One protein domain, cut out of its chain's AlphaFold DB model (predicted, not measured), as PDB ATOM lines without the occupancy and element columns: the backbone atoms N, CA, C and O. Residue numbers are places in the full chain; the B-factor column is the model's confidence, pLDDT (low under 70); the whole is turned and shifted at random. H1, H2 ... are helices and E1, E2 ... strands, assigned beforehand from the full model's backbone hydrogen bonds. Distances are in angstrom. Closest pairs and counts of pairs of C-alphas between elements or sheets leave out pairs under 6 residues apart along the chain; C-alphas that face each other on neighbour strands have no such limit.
ATOM      1  N   SER A 158     129.573 141.729 107.779       93.38
ATOM      2  CA  SER A 158     128.388 141.688 108.635       93.38
ATOM      3  C   SER A 158     127.508 140.513 108.239       93.38
ATOM      4  O   SER A 158     127.055 140.398 107.103       93.38
ATOM      5  N   LEU A 159     127.234 139.665 109.215       95.69
ATOM      6  CA  LEU A 159     126.323 138.538 109.145       95.69
ATOM      7  C   LEU A 159     125.248 138.701 110.224       95.69
ATOM      8  O   LEU A 159     125.348 139.532 111.125       95.69
ATOM      9  N   ASN A 160     124.192 137.901 110.140       95.94
ATOM     10  CA  ASN A 160     123.185 137.841 111.188       95.94
ATOM     11  C   ASN A 160     122.584 136.442 111.228       95.94
ATOM     12  O   ASN A 160     122.150 135.922 110.202       95.94
ATOM     13  N   GLY A 161     122.535 135.848 112.411       97.31
ATOM     14  CA  GLY A 161     121.964 134.524 112.593       97.31
ATOM     15  C   GLY A 161     122.598 133.763 113.741       97.31
ATOM     16  O   GLY A 161     123.378 134.286 114.540       97.31
ATOM     17  N   THR A 162     122.225 132.500 113.829       98.31
ATOM     18  CA  THR A 162     122.777 131.535 114.773       98.31
ATOM     19  C   THR A 162     123.960 130.800 114.175       98.31
ATOM     20  O   THR A 162     123.958 130.485 112.989       98.31
ATOM     21  N   ALA A 163     124.955 130.504 115.008       98.25
ATOM     22  CA  ALA A 163     126.144 129.787 114.576       98.25
ATOM     23  C   ALA A 163     126.489 128.614 115.496       98.25
ATOM     24  O   ALA A 163     126.420 128.735 116.723       98.25
ATOM     25  N   LEU A 164     126.908 127.501 114.899       98.19
ATOM     26  CA  LEU A 164     127.625 126.424 115.578       98.19
ATOM     27  C   LEU A 164     129.100 126.527 115.198       98.19
ATOM     28  O   LEU A 164     129.408 126.533 114.010       98.19
ATOM     29  N   VAL A 165     130.002 126.583 116.177       98.00
ATOM     30  CA  VAL A 165     131.453 126.613 115.912       98.00
ATOM     31  C   VAL A 165     132.094 125.272 116.260       98.00
ATOM     32  O   VAL A 165     131.701 124.623 117.233       98.00
ATOM     33  N   ASP A 166     133.081 124.842 115.480       97.12
ATOM     34  CA  ASP A 166     133.771 123.560 115.668       97.12
ATOM     35  C   ASP A 166     134.873 123.602 116.744       97.12
ATOM     36  O   ASP A 166     135.038 122.638 117.496       97.12
ATOM     37  N   TYR A 167     135.576 124.730 116.871       96.25
ATOM     38  CA  TYR A 167     136.598 124.980 117.887       96.25
ATOM     39  C   TYR A 167     136.275 126.207 118.754       96.25
ATOM     40  O   TYR A 167     135.624 127.147 118.295       96.25
ATOM     41  N   PRO A 168     136.777 126.263 120.006       95.50
ATOM     42  CA  PRO A 168     136.518 127.388 120.901       95.50
ATOM     43  C   PRO A 168     136.999 128.746 120.375       95.50
ATOM     44  O   PRO A 168     136.284 129.731 120.526       95.50
ATOM     45  N   PHE A 169     138.176 128.827 119.744       95.31
ATOM     46  CA  PHE A 169     138.702 130.109 119.247       95.31
ATOM     47  C   PHE A 169     137.834 130.712 118.133       95.31
ATOM     48  O   PHE A 169     137.752 131.932 118.010       95.31
ATOM     49  N   ALA A 170     137.134 129.877 117.355       97.38
ATOM     50  CA  ALA A 170     136.277 130.339 116.269       97.38
ATOM     51  C   ALA A 170     135.088 131.167 116.785       97.38
ATOM     52  O   ALA A 170     134.556 131.986 116.044       97.38
ATOM     53  N   GLN A 171     134.724 131.040 118.068       97.69
ATOM     54  CA  GLN A 171     133.737 131.911 118.704       97.69
ATOM     55  C   GLN A 171     134.157 133.389 118.642       97.69
ATOM     56  O   GLN A 171     133.368 134.235 118.227       97.69
ATOM     57  N   TYR A 172     135.405 133.704 119.008       97.75
ATOM     58  CA  TYR A 172     135.922 135.074 118.926       97.75
ATOM     59  C   TYR A 172     136.009 135.561 117.481       97.75
ATOM     60  O   TYR A 172     135.746 136.728 117.229       97.75
ATOM     61  N   ALA A 173     136.299 134.664 116.535       97.12
ATOM     62  CA  ALA A 173     136.447 135.001 115.122       97.12
ATOM     63  C   ALA A 173     135.148 135.454 114.442       97.12
ATOM     64  O   ALA A 173     135.217 136.122 113.416       97.12
ATOM     65  N   VAL A 174     133.980 135.078 114.977       97.50
ATOM     66  CA  VAL A 174     132.691 135.293 114.295       97.50
ATOM     67  C   VAL A 174     131.657 136.069 115.103       97.50
ATOM     68  O   VAL A 174     130.689 136.564 114.532       97.50
ATOM     69  N   ASN A 175     131.832 136.212 116.418       97.12
ATOM     70  CA  ASN A 175     130.879 136.952 117.250       97.12
ATOM     71  C   ASN A 175     130.759 138.429 116.829       97.12
ATOM     72  O   ASN A 175     129.654 138.969 116.787       97.12
ATOM     73  N   TRP A 176     131.879 139.075 116.492       96.06
ATOM     74  CA  TRP A 176     131.908 140.474 116.046       96.06
ATOM     75  C   TRP A 176     131.284 140.677 114.656       96.06
ATOM     76  O   TRP A 176     130.859 141.785 114.348       96.06
ATOM     77  N   LEU A 177     131.143 139.605 113.865       96.31
ATOM     78  CA  LEU A 177     130.426 139.620 112.586       96.31
ATOM     79  C   LEU A 177     128.910 139.783 112.767       96.31
ATOM     80  O   LEU A 177     128.208 139.940 111.779       96.31
ATOM     81  N   GLY A 178     128.385 139.688 113.994       97.12
ATOM     82  CA  GLY A 178     126.946 139.687 114.278       97.12
ATOM     83  C   GLY A 178     126.334 138.291 114.444       97.12
ATOM     84  O   GLY A 178     125.125 138.170 114.649       97.12
ATOM     85  N   LEU A 179     127.143 137.224 114.403       98.00
ATOM     86  CA  LEU A 179     126.661 135.864 114.648       98.00
ATOM     87  C   LEU A 179     126.485 135.583 116.143       98.00
ATOM     88  O   LEU A 179     127.377 135.802 116.964       98.00
ATOM     89  N   ARG A 180     125.342 134.993 116.496       97.75
ATOM     90  CA  ARG A 180     125.088 134.462 117.834       97.75
ATOM     91  C   ARG A 180     125.505 132.997 117.893       97.75
ATOM     92  O   ARG A 180     124.748 132.118 117.481       97.75
ATOM     93  N   VAL A 181     126.683 132.730 118.446       97.69
ATOM     94  CA  VAL A 181     127.167 131.359 118.653       97.69
ATOM     95  C   VAL A 181     126.315 130.659 119.717       97.69
ATOM     96  O   VAL A 181     126.250 131.101 120.865       97.69
ATOM     97  N   VAL A 182     125.623 129.585 119.329       97.12
ATOM     98  CA  VAL A 182     124.677 128.854 120.194       97.12
ATOM     99  C   VAL A 182     125.290 127.639 120.878       97.12
ATOM    100  O   VAL A 182     124.773 127.205 121.909       97.12
ATOM    101  N   ASP A 183     126.377 127.099 120.331       96.25
ATOM    102  CA  ASP A 183     127.128 125.990 120.915       96.25
ATOM    103  C   ASP A 183     128.561 125.937 120.345       96.25
ATOM    104  O   ASP A 183     128.836 126.484 119.273       96.25
ATOM    105  N   VAL A 184     129.469 125.282 121.074       95.88
ATOM    106  CA  VAL A 184     130.848 124.985 120.657       95.88
ATOM    107  C   VAL A 184     131.001 123.475 120.590       95.88
ATOM    108  O   VAL A 184     131.147 122.772 121.594       95.88
ATOM    109  N   ALA A 185     131.010 122.957 119.376       95.50
ATOM    110  CA  ALA A 185     131.107 121.545 119.104       95.50
ATOM    111  C   ALA A 185     132.559 121.070 119.173       95.50
ATOM    112  O   ALA A 185     132.958 120.409 118.239       95.50
ATOM    113  N   PHE A 186     133.357 121.337 120.210       92.00
ATOM    114  CA  PHE A 186     134.742 120.822 120.277       92.00
ATOM    115  C   PHE A 186     134.835 119.456 120.978       92.00
ATOM    116  O   PHE A 186     135.506 118.545 120.501       92.00
ATOM    117  N   ASN A 187     134.069 119.274 122.060       88.12
ATOM    118  CA  ASN A 187     134.085 118.059 122.892       88.12
ATOM    119  C   ASN A 187     132.794 117.225 122.814       88.12
ATOM    120  O   ASN A 187     132.637 116.231 123.515       88.12
ATOM    121  N   SER A 188     131.846 117.626 121.970       89.69
ATOM    122  CA  SER A 188     130.559 116.938 121.814       89.69
ATOM    123  C   SER A 188     130.648 115.792 120.790       89.69
ATOM    124  O   SER A 188     131.520 115.805 119.929       89.69
ATOM    125  N   PRO A 189     129.764 114.791 120.788       91.31
ATOM    126  CA  PRO A 189     129.628 113.903 119.629       91.31
ATOM    127  C   PRO A 189     129.224 114.694 118.371       91.31
ATOM    128  O   PRO A 189     128.582 115.732 118.489       91.31
ATOM    129  N   THR A 190     129.577 114.224 117.176       93.25
ATOM    130  CA  THR A 190     129.161 114.832 115.889       93.25
ATOM    131  C   THR A 190     128.117 113.982 115.163       93.25
ATOM    132  O   THR A 190     128.042 113.993 113.944       93.25
ATOM    133  N   THR A 191     127.347 113.185 115.905       91.62
ATOM    134  CA  THR A 191     126.329 112.277 115.359       91.62
ATOM    135  C   THR A 191     125.086 113.039 114.874       91.62
ATOM    136  O   THR A 191     124.766 114.078 115.465       91.62
ATOM    137  N   PRO A 192     124.333 112.510 113.887       91.81
ATOM    138  CA  PRO A 192     123.077 113.108 113.432       91.81
ATOM    139  C   PRO A 192     122.141 113.484 114.588       91.81
ATOM    140  O   PRO A 192     121.990 112.726 115.549       91.81
ATOM    141  N   GLY A 193     121.520 114.662 114.506       90.75
ATOM    142  CA  GLY A 193     120.548 115.147 115.497       90.75
ATOM    143  C   GLY A 193     121.139 115.602 116.837       90.75
ATOM    144  O   GLY A 193     120.389 116.034 117.713       90.75
ATOM    145  N   LYS A 194     122.467 115.542 117.027       94.31
ATOM    146  CA  LYS A 194     123.117 116.047 118.250       94.31
ATOM    147  C   LYS A 194     122.993 117.566 118.390       94.31
ATOM    148  O   LYS A 194     122.813 118.058 119.505       94.31
ATOM    149  N   PHE A 195     123.111 118.290 117.283       94.62
ATOM    150  CA  PHE A 195     122.983 119.742 117.239       94.62
ATOM    151  C   PHE A 195     121.679 120.132 116.550       94.62
ATOM    152  O   PHE A 195     121.187 119.420 115.676       94.62
ATOM    153  N   LYS A 196     121.113 121.263 116.972       93.12
ATOM    154  CA  LYS A 196     119.965 121.875 116.294       93.12
ATOM    155  C   LYS A 196     120.422 122.498 114.972       93.12
ATOM    156  O   LYS A 196     121.595 122.839 114.843       93.12
ATOM    157  N   SER A 197     119.476 122.691 114.053       96.38
ATOM    158  CA  SER A 197     119.686 123.490 112.842       96.38
ATOM    159  C   SER A 197     120.164 124.904 113.207       96.38
ATOM    160  O   SER A 197     119.684 125.492 114.188       96.38
ATOM    161  N   VAL A 198     121.133 125.418 112.453       97.38
ATOM    162  CA  VAL A 198     121.740 126.749 112.626       97.38
ATOM    163  C   VAL A 198     121.771 127.497 111.301       97.38
ATOM    164  O   VAL A 198     121.699 126.899 110.236       97.38
ATOM    165  N   ASP A 199     121.898 128.821 111.330       98.00
ATOM    166  CA  ASP A 199     122.066 129.576 110.083       98.00
ATOM    167  C   ASP A 199     123.468 129.342 109.496       98.00
ATOM    168  O   ASP A 199     123.602 129.092 108.299       98.00
ATOM    169  N   TYR A 200     124.493 129.344 110.352       98.38
ATOM    170  CA  TYR A 200     125.893 129.217 109.954       98.38
ATOM    171  C   TYR A 200     126.605 128.079 110.685       98.38
ATOM    172  O   TYR A 200     126.611 128.010 111.918       98.38
ATOM    173  N   LEU A 201     127.277 127.220 109.928       98.19
ATOM    174  CA  LEU A 201     128.253 126.282 110.463       98.19
ATOM    175  C   LEU A 201     129.654 126.880 110.309       98.19
ATOM    176  O   LEU A 201     130.113 127.124 109.199       98.19
ATOM    177  N   VAL A 202     130.341 127.140 111.414       98.19
ATOM    178  CA  VAL A 202     131.670 127.762 111.402       98.19
ATOM    179  C   VAL A 202     132.722 126.671 111.550       98.19
ATOM    180  O   VAL A 202     132.764 125.984 112.574       98.19
ATOM    181  N   LEU A 203     133.554 126.515 110.523       98.06
ATOM    182  CA  LEU A 203     134.540 125.449 110.406       98.06
ATOM    183  C   LEU A 203     135.959 126.005 110.327       98.06
ATOM    184  O   LEU A 203     136.244 126.974 109.623       98.06
ATOM    185  N   THR A 204     136.877 125.339 111.010       96.88
ATOM    186  CA  THR A 204     138.282 125.716 111.059       96.88
ATOM    187  C   THR A 204     139.054 125.088 109.898       96.88
ATOM    188  O   THR A 204     139.026 123.873 109.698       96.88
ATOM    189  N   LYS A 205     139.824 125.900 109.169       95.38
ATOM    190  CA  LYS A 205     140.818 125.447 108.191       95.38
ATOM    191  C   LYS A 205     142.191 125.222 108.854       95.38
ATOM    192  O   LYS A 205     142.606 126.025 109.692       95.38
ATOM    193  N   PRO A 206     142.919 124.147 108.490       94.06
ATOM    194  CA  PRO A 206     142.485 123.028 107.645       94.06
ATOM    195  C   PRO A 206     141.428 122.142 108.333       94.06
ATOM    196  O   PRO A 206     141.486 121.919 109.541       94.06
ATOM    197  N   LEU A 207     140.494 121.593 107.544       94.56
ATOM    198  CA  LEU A 207     139.357 120.826 108.067       94.56
ATOM    199  C   LEU A 207     139.788 119.526 108.753       94.56
ATOM    200  O   LEU A 207     140.340 118.618 108.121       94.56
ATOM    201  N   SER A 208     139.435 119.392 110.030       93.12
ATOM    202  CA  SER A 208     139.582 118.143 110.776       93.12
ATOM    203  C   SER A 208     138.512 117.116 110.378       93.12
ATOM    204  O   SER A 208     137.474 117.463 109.808       93.12
ATOM    205  N   LEU A 209     138.716 115.837 110.722       93.44
ATOM    206  CA  LEU A 209     137.679 114.801 110.558       93.44
ATOM    207  C   LEU A 209     136.370 115.193 111.258       93.44
ATOM    208  O   LEU A 209     135.284 114.941 110.748       93.44
ATOM    209  N   ARG A 210     136.490 115.873 112.399       92.62
ATOM    210  CA  ARG A 210     135.367 116.410 113.160       92.62
ATOM    211  C   ARG A 210     134.631 117.517 112.408       92.62
ATOM    212  O   ARG A 210     133.409 117.499 112.376       92.62
ATOM    213  N   SER A 211     135.365 118.436 111.780       94.88
ATOM    214  CA  SER A 211     134.784 119.519 110.967       94.88
ATOM    215  C   SER A 211     133.964 118.946 109.809       94.88
ATOM    216  O   SER A 211     132.834 119.360 109.577       94.88
ATOM    217  N   LYS A 212     134.504 117.919 109.137       95.50
ATOM    218  CA  LYS A 212     133.808 117.194 108.062       95.50
ATOM    219  C   LYS A 212     132.554 116.483 108.573       95.50
ATOM    220  O   LYS A 212     131.497 116.610 107.973       95.50
ATOM    221  N   ALA A 213     132.646 115.810 109.718       95.56
ATOM    222  CA  ALA A 213     131.488 115.163 110.325       95.56
ATOM    223  C   ALA A 213     130.405 116.171 110.748       95.56
ATOM    224  O   ALA A 213     129.224 115.864 110.645       95.56
ATOM    225  N   LEU A 214     130.767 117.372 111.213       96.69
ATOM    226  CA  LEU A 214     129.785 118.425 111.493       96.69
ATOM    227  C   LEU A 214     129.080 118.886 110.216       96.69
ATOM    228  O   LEU A 214     127.860 118.998 110.220       96.69
ATOM    229  N   MET A 215     129.831 119.082 109.132       95.31
ATOM    230  CA  MET A 215     129.290 119.462 107.823       95.31
ATOM    231  C   MET A 215     128.260 118.450 107.299       95.31
ATOM    232  O   MET A 215     127.252 118.846 106.734       95.31
ATOM    233  N   GLU A 216     128.468 117.151 107.539       94.88
ATOM    234  CA  GLU A 216     127.534 116.091 107.126       94.88
ATOM    235  C   GLU A 216     126.299 115.956 108.035       94.88
ATOM    236  O   GLU A 216     125.236 115.541 107.578       94.88
ATOM    237  N   ASN A 217     126.437 116.243 109.335       96.06
ATOM    238  CA  ASN A 217     125.445 115.854 110.350       96.06
ATOM    239  C   ASN A 217     124.658 117.024 110.960       96.06
ATOM    240  O   ASN A 217     123.737 116.786 111.748       96.06
ATOM    241  N   VAL A 218     125.025 118.268 110.647       96.44
ATOM    242  CA  VAL A 218     124.369 119.480 111.151       96.44
ATOM    243  C   VAL A 218     123.658 120.175 110.002       96.44
ATOM    244  O   VAL A 218     124.283 120.551 109.020       96.44
ATOM    245  N   GLU A 219     122.353 120.384 110.140       96.25
ATOM    246  CA  GLU A 219     121.582 121.191 109.194       96.25
ATOM    247  C   GLU A 219     121.995 122.668 109.311       96.25
ATOM    248  O   GLU A 219     121.989 123.233 110.411       96.25
ATOM    249  N   HIS A 220     122.379 123.283 108.193       95.81
ATOM    250  CA  HIS A 220     122.836 124.670 108.138       95.81
ATOM    251  C   HIS A 220     122.493 125.329 106.796       95.81
ATOM    252  O   HIS A 220     122.146 124.641 105.843       95.81
ATOM    253  N   LYS A 221     122.550 126.667 106.717       95.75
ATOM    254  CA  LYS A 221     122.303 127.415 105.463       95.75
ATOM    255  C   LYS A 221     123.592 127.822 104.755       95.75
ATOM    256  O   LYS A 221     123.616 127.992 103.539       95.75
ATOM    257  N   ALA A 222     124.644 128.064 105.526       96.62
ATOM    258  CA  ALA A 222     125.933 128.493 105.019       96.62
ATOM    259  C   ALA A 222     127.066 128.012 105.925       96.62
ATOM    260  O   ALA A 222     126.875 127.777 107.122       96.62
ATOM    261  N   ILE A 223     128.258 127.912 105.356       97.81
ATOM    262  CA  ILE A 223     129.495 127.598 106.060       97.81
ATOM    263  C   ILE A 223     130.340 128.866 106.153       97.81
ATOM    264  O   ILE A 223     130.492 129.585 105.168       97.81
ATOM    265  N   VAL A 224     130.907 129.132 107.327       97.94
ATOM    266  CA  VAL A 224     131.931 130.164 107.526       97.94
ATOM    267  C   VAL A 224     133.255 129.471 107.802       97.94
ATOM    268  O   VAL A 224     133.359 128.713 108.764       97.94
ATOM    269  N   TYR A 225     134.274 129.727 106.994       97.81
ATOM    270  CA  TYR A 225     135.606 129.184 107.225       97.81
ATOM    271  C   TYR A 225     136.485 130.179 107.975       97.81
ATOM    272  O   TYR A 225     136.593 131.338 107.583       97.81
ATOM    273  N   VAL A 226     137.153 129.700 109.024       96.94
ATOM    274  CA  VAL A 226     138.105 130.466 109.839       96.94
ATOM    275  C   VAL A 226     139.443 129.733 109.867       96.94
ATOM    276  O   VAL A 226     139.489 128.520 110.030       96.94
ATOM    277  N   GLU A 227     140.557 130.444 109.729       95.75
ATOM    278  CA  GLU A 227     141.889 129.830 109.794       95.75
ATOM    279  C   GLU A 227     142.306 129.477 111.230       95.75
ATOM    280  O   GLU A 227     142.109 130.249 112.172       95.75
ATOM    281  N   SER A 228     142.943 128.316 111.396       93.19
ATOM    282  CA  SER A 228     143.440 127.811 112.681       93.19
ATOM    283  C   SER A 228     144.544 128.695 113.279       93.19
ATOM    284  O   SER A 228     145.412 129.171 112.537       93.19
ATOM    285  N   PRO A 229     144.620 128.842 114.620       90.94
ATOM    286  CA  PRO A 229     145.698 129.579 115.286       90.94
ATOM    287  C   PRO A 229     147.083 128.945 115.093       90.94
ATOM    288  O   PRO A 229     148.087 129.597 115.371       90.94
ATOM    289  N   PHE A 230     147.151 127.706 114.602       88.44
ATOM    290  CA  PHE A 230     148.403 127.003 114.310       88.44
ATOM    291  C   PHE A 230     148.954 127.279 112.906       88.44
ATOM    292  O   PHE A 230     150.033 126.795 112.568       88.44
ATOM    293  N   THR A 231     148.237 128.040 112.078       90.75
ATOM    294  CA  THR A 231     148.757 128.480 110.778       90.75
ATOM    295  C   THR A 231     149.696 129.676 110.941       90.75
ATOM    296  O   THR A 231     149.480 130.551 111.789       90.75
ATOM    297  N   ASN A 232     150.732 129.720 110.096       90.81
ATOM    298  CA  ASN A 232     151.732 130.791 110.047       90.81
ATOM    299  C   ASN A 232     151.177 132.028 109.323       90.81
ATOM    300  O   ASN A 232     151.648 132.395 108.248       90.81
ATOM    301  N   LYS A 233     150.138 132.626 109.903       94.44
ATOM    302  CA  LYS A 233     149.539 133.895 109.486       94.44
ATOM    303  C   LYS A 233     149.254 134.741 110.720       94.44
ATOM    304  O   LYS A 233     148.906 134.184 111.769       94.44
ATOM    305  N   SER A 234     149.364 136.059 110.597       95.88
ATOM    306  CA  SER A 234     148.889 136.975 111.637       95.88
ATOM    307  C   SER A 234     147.369 136.875 111.765       95.88
ATOM    308  O   SER A 234     146.680 136.407 110.853       95.88
ATOM    309  N   ILE A 235     146.811 137.284 112.901       96.25
ATOM    310  CA  ILE A 235     145.360 137.268 113.097       96.25
ATOM    311  C   ILE A 235     144.664 138.138 112.056       96.25
ATOM    312  O   ILE A 235     143.688 137.690 111.466       96.25
ATOM    313  N   ILE A 236     145.190 139.321 111.747       96.06
ATOM    314  CA  ILE A 236     144.595 140.184 110.722       96.06
ATOM    315  C   ILE A 236     144.520 139.509 109.343       96.06
ATOM    316  O   ILE A 236     143.495 139.601 108.671       96.06
ATOM    317  N   GLN A 237     145.557 138.765 108.941       96.06
ATOM    318  CA  GLN A 237     145.522 137.974 107.706       96.06
ATOM    319  C   GLN A 237     144.412 136.920 107.757       96.06
ATOM    320  O   GLN A 237     143.659 136.778 106.801       96.06
ATOM    321  N   LYS A 238     144.264 136.226 108.889       96.06
ATOM    322  CA  LYS A 238     143.216 135.213 109.080       96.06
ATOM    323  C   LYS A 238     141.810 135.808 109.051       96.06
ATOM    324  O   LYS A 238     140.910 135.191 108.498       96.06
ATOM    325  N   LEU A 239     141.622 136.992 109.634       95.31
ATOM    326  CA  LEU A 239     140.337 137.695 109.635       95.31
ATOM    327  C   LEU A 239     139.935 138.140 108.224       95.31
ATOM    328  O   LEU A 239     138.776 137.992 107.849       95.31
ATOM    329  N   ARG A 240     140.892 138.612 107.415       95.06
ATOM    330  CA  ARG A 240     140.668 138.966 106.000       95.06
ATOM    331  C   ARG A 240     140.334 137.770 105.110       95.06
ATOM    332  O   ARG A 240     139.764 137.949 104.042       95.06
ATOM    333  N   GLU A 241     140.715 136.572 105.530       94.62
ATOM    334  CA  GLU A 241     140.493 135.325 104.794       94.62
ATOM    335  C   GLU A 241     139.246 134.561 105.260       94.62
ATOM    336  O   GLU A 241     139.016 133.438 104.801       94.62
ATOM    337  N   ILE A 242     138.435 135.143 106.154       95.50
ATOM    338  CA  ILE A 242     137.142 134.561 106.517       95.50
ATOM    339  C   ILE A 242     136.286 134.447 105.254       95.50
ATOM    340  O   ILE A 242     135.978 135.433 104.589       95.50
ATOM    341  N   GLU A 243     135.884 133.220 104.938       94.00
ATOM    342  CA  GLU A 243     135.110 132.894 103.742       94.00
ATOM    343  C   GLU A 243     133.707 132.448 104.146       94.00
ATOM    344  O   GLU A 243     133.557 131.628 105.051       94.00
ATOM    345  N   VAL A 244     132.680 132.950 103.456       94.62
ATOM    346  CA  VAL A 244     131.282 132.559 103.675       94.62
ATOM    347  C   VAL A 244     130.755 131.877 102.417       94.62
ATOM    348  O   VAL A 244     130.712 132.481 101.350       94.62
ATOM    349  N   VAL A 245     130.332 130.621 102.546       93.56
ATOM    350  CA  VAL A 245     129.814 129.799 101.446       93.56
ATOM    351  C   VAL A 245     128.369 129.426 101.745       93.56
ATOM    352  O   VAL A 245     128.109 128.678 102.682       93.56
ATOM    353  N   SER A 246     127.415 129.944 100.975       86.44
ATOM    354  CA  SER A 246     126.004 129.560 101.089       86.44
ATOM    355  C   SER A 246     125.732 128.236 100.381       86.44
ATOM    356  O   SER A 246     126.136 128.065  99.229       86.44
ATOM    357  N   GLU A 247     124.999 127.330 101.027       68.88
ATOM    358  CA  GLU A 247     124.426 126.175 100.340       68.88
ATOM    359  C   GLU A 247     123.192 126.645  99.566       68.88
ATOM    360  O   GLU A 247     122.164 127.001 100.145       68.88
TER     361      GLU A 247
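AT A GLANCE: This is residues 158 to 247 of the 271 residues of an uncharacterized protein of Archaeoglobales archaeon (UniProt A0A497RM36). Picture one strongly twisted sheet of five strands as the core, with H1 packed on one face and H2 on the opposite face, both running along the strands. The small helix H3 sits at one end of the long axis, where it only grazes the sheet near the end of E4, and the long link of residues 185 to 197 loops out at the other end. The printed part has 90 residues with three named helices and five named strands, in the order E1 H1 E2 E3 H2 E4 H3 E5. The sheet runs E2 E1 E3 E4 E5 and is mixed: its first four strands are parallel and E5 is antiparallel to E4, and the class is mixed, helices and strands. The whole is compact, with a radius of gyration of the C-alphas of 12.0 A and spans of 36 by 26 by 21 A.

HOW THE PARTS SIT: Begin at the inner strands E3, residues 198 to 205, and E4, residues 220 to 227, which are parallel at 26 degrees; look for N 203 and O 224, 2.8 A apart, and N 226 and O 203, 2.9 A apart. On the other side of E3 you meet E1, residues 161 to 165, parallel to it at 37 degrees, with N 202 and O 164 at 2.8 A. Next comes the edge strand E2, residues 179 to 184, parallel to E1 at 33 degrees, with N 180 and O 161 at 2.9 A. The other edge strand is E5, residues 243 to 246, antiparallel to E4 at 167 degrees, with N 223 and O 245 at 2.8 A. Now look at H1, residues 168 to 175, on the sheet at a height of 6.5 A; it only just lies over E1, on which 3 of its 8 C-alphas fall, and runs along the strands, at 18 degrees to E1 on the local plane. Its closest C-alphas to E2 are those of Pro 168 and Val 184, 6.2 A apart. On the opposite face find H2, residues 209 to 217, at a height of 9.2 A, over E3 and along the strands, at 19 degrees to E3 on the local plane; the closest C-alphas of the two are those of Leu 203 and Ser 211, 6.0 A apart. E1, H1, E2 and E3, H2, E4 are strand-helix-strand units, two parallel neighbour strands with a helix between them along the chain, each with a right-handed crossover. H3, residues 235 to 240, only grazes the sheet; its closest C-alphas to E4 are those of Glu 227 and Lys 238, 5.6 A apart. H1 and H3 are close but not clearly touching, with the C-alphas of Ala 173 and Leu 239 at 7.2 A, while H2 is apart from both. In H2 and H3 every O i to N i+4 pair is within hydrogen-bond range; in H1 3 of 4 are.

IN THESE COORDINATES: Find C-alpha 161 at (121.964, 134.524, 112.593), where E1 begins its 12.8 A run to residue 165. H1 covers 11.7 A from residue 168 to 175, and E2 13.1 A from 179 to 184. E3 starts at C-alpha 198, (121.740, 126.749, 112.626), and spans 19.6 A to residue 205. H2 measures 12.3 A from 209 to 217, E4 19.8 A from 220 to 227 and H3 8.7 A from 235 to 240. E5 runs 10.1 A from residue 243 and ends at C-alpha 246, (126.004, 129.560, 101.089).

THE WHOLE: The two C-alphas farthest apart are those of Gly 193 and Ser 234, at 36.0 A. The printed part has no cut. The link from E2 to E3, 13 residues, is long; the link from E4 to H3, 7 residues, is short. The mean pLDDT of the printed part is 95.0, and residue 247 alone is under 70.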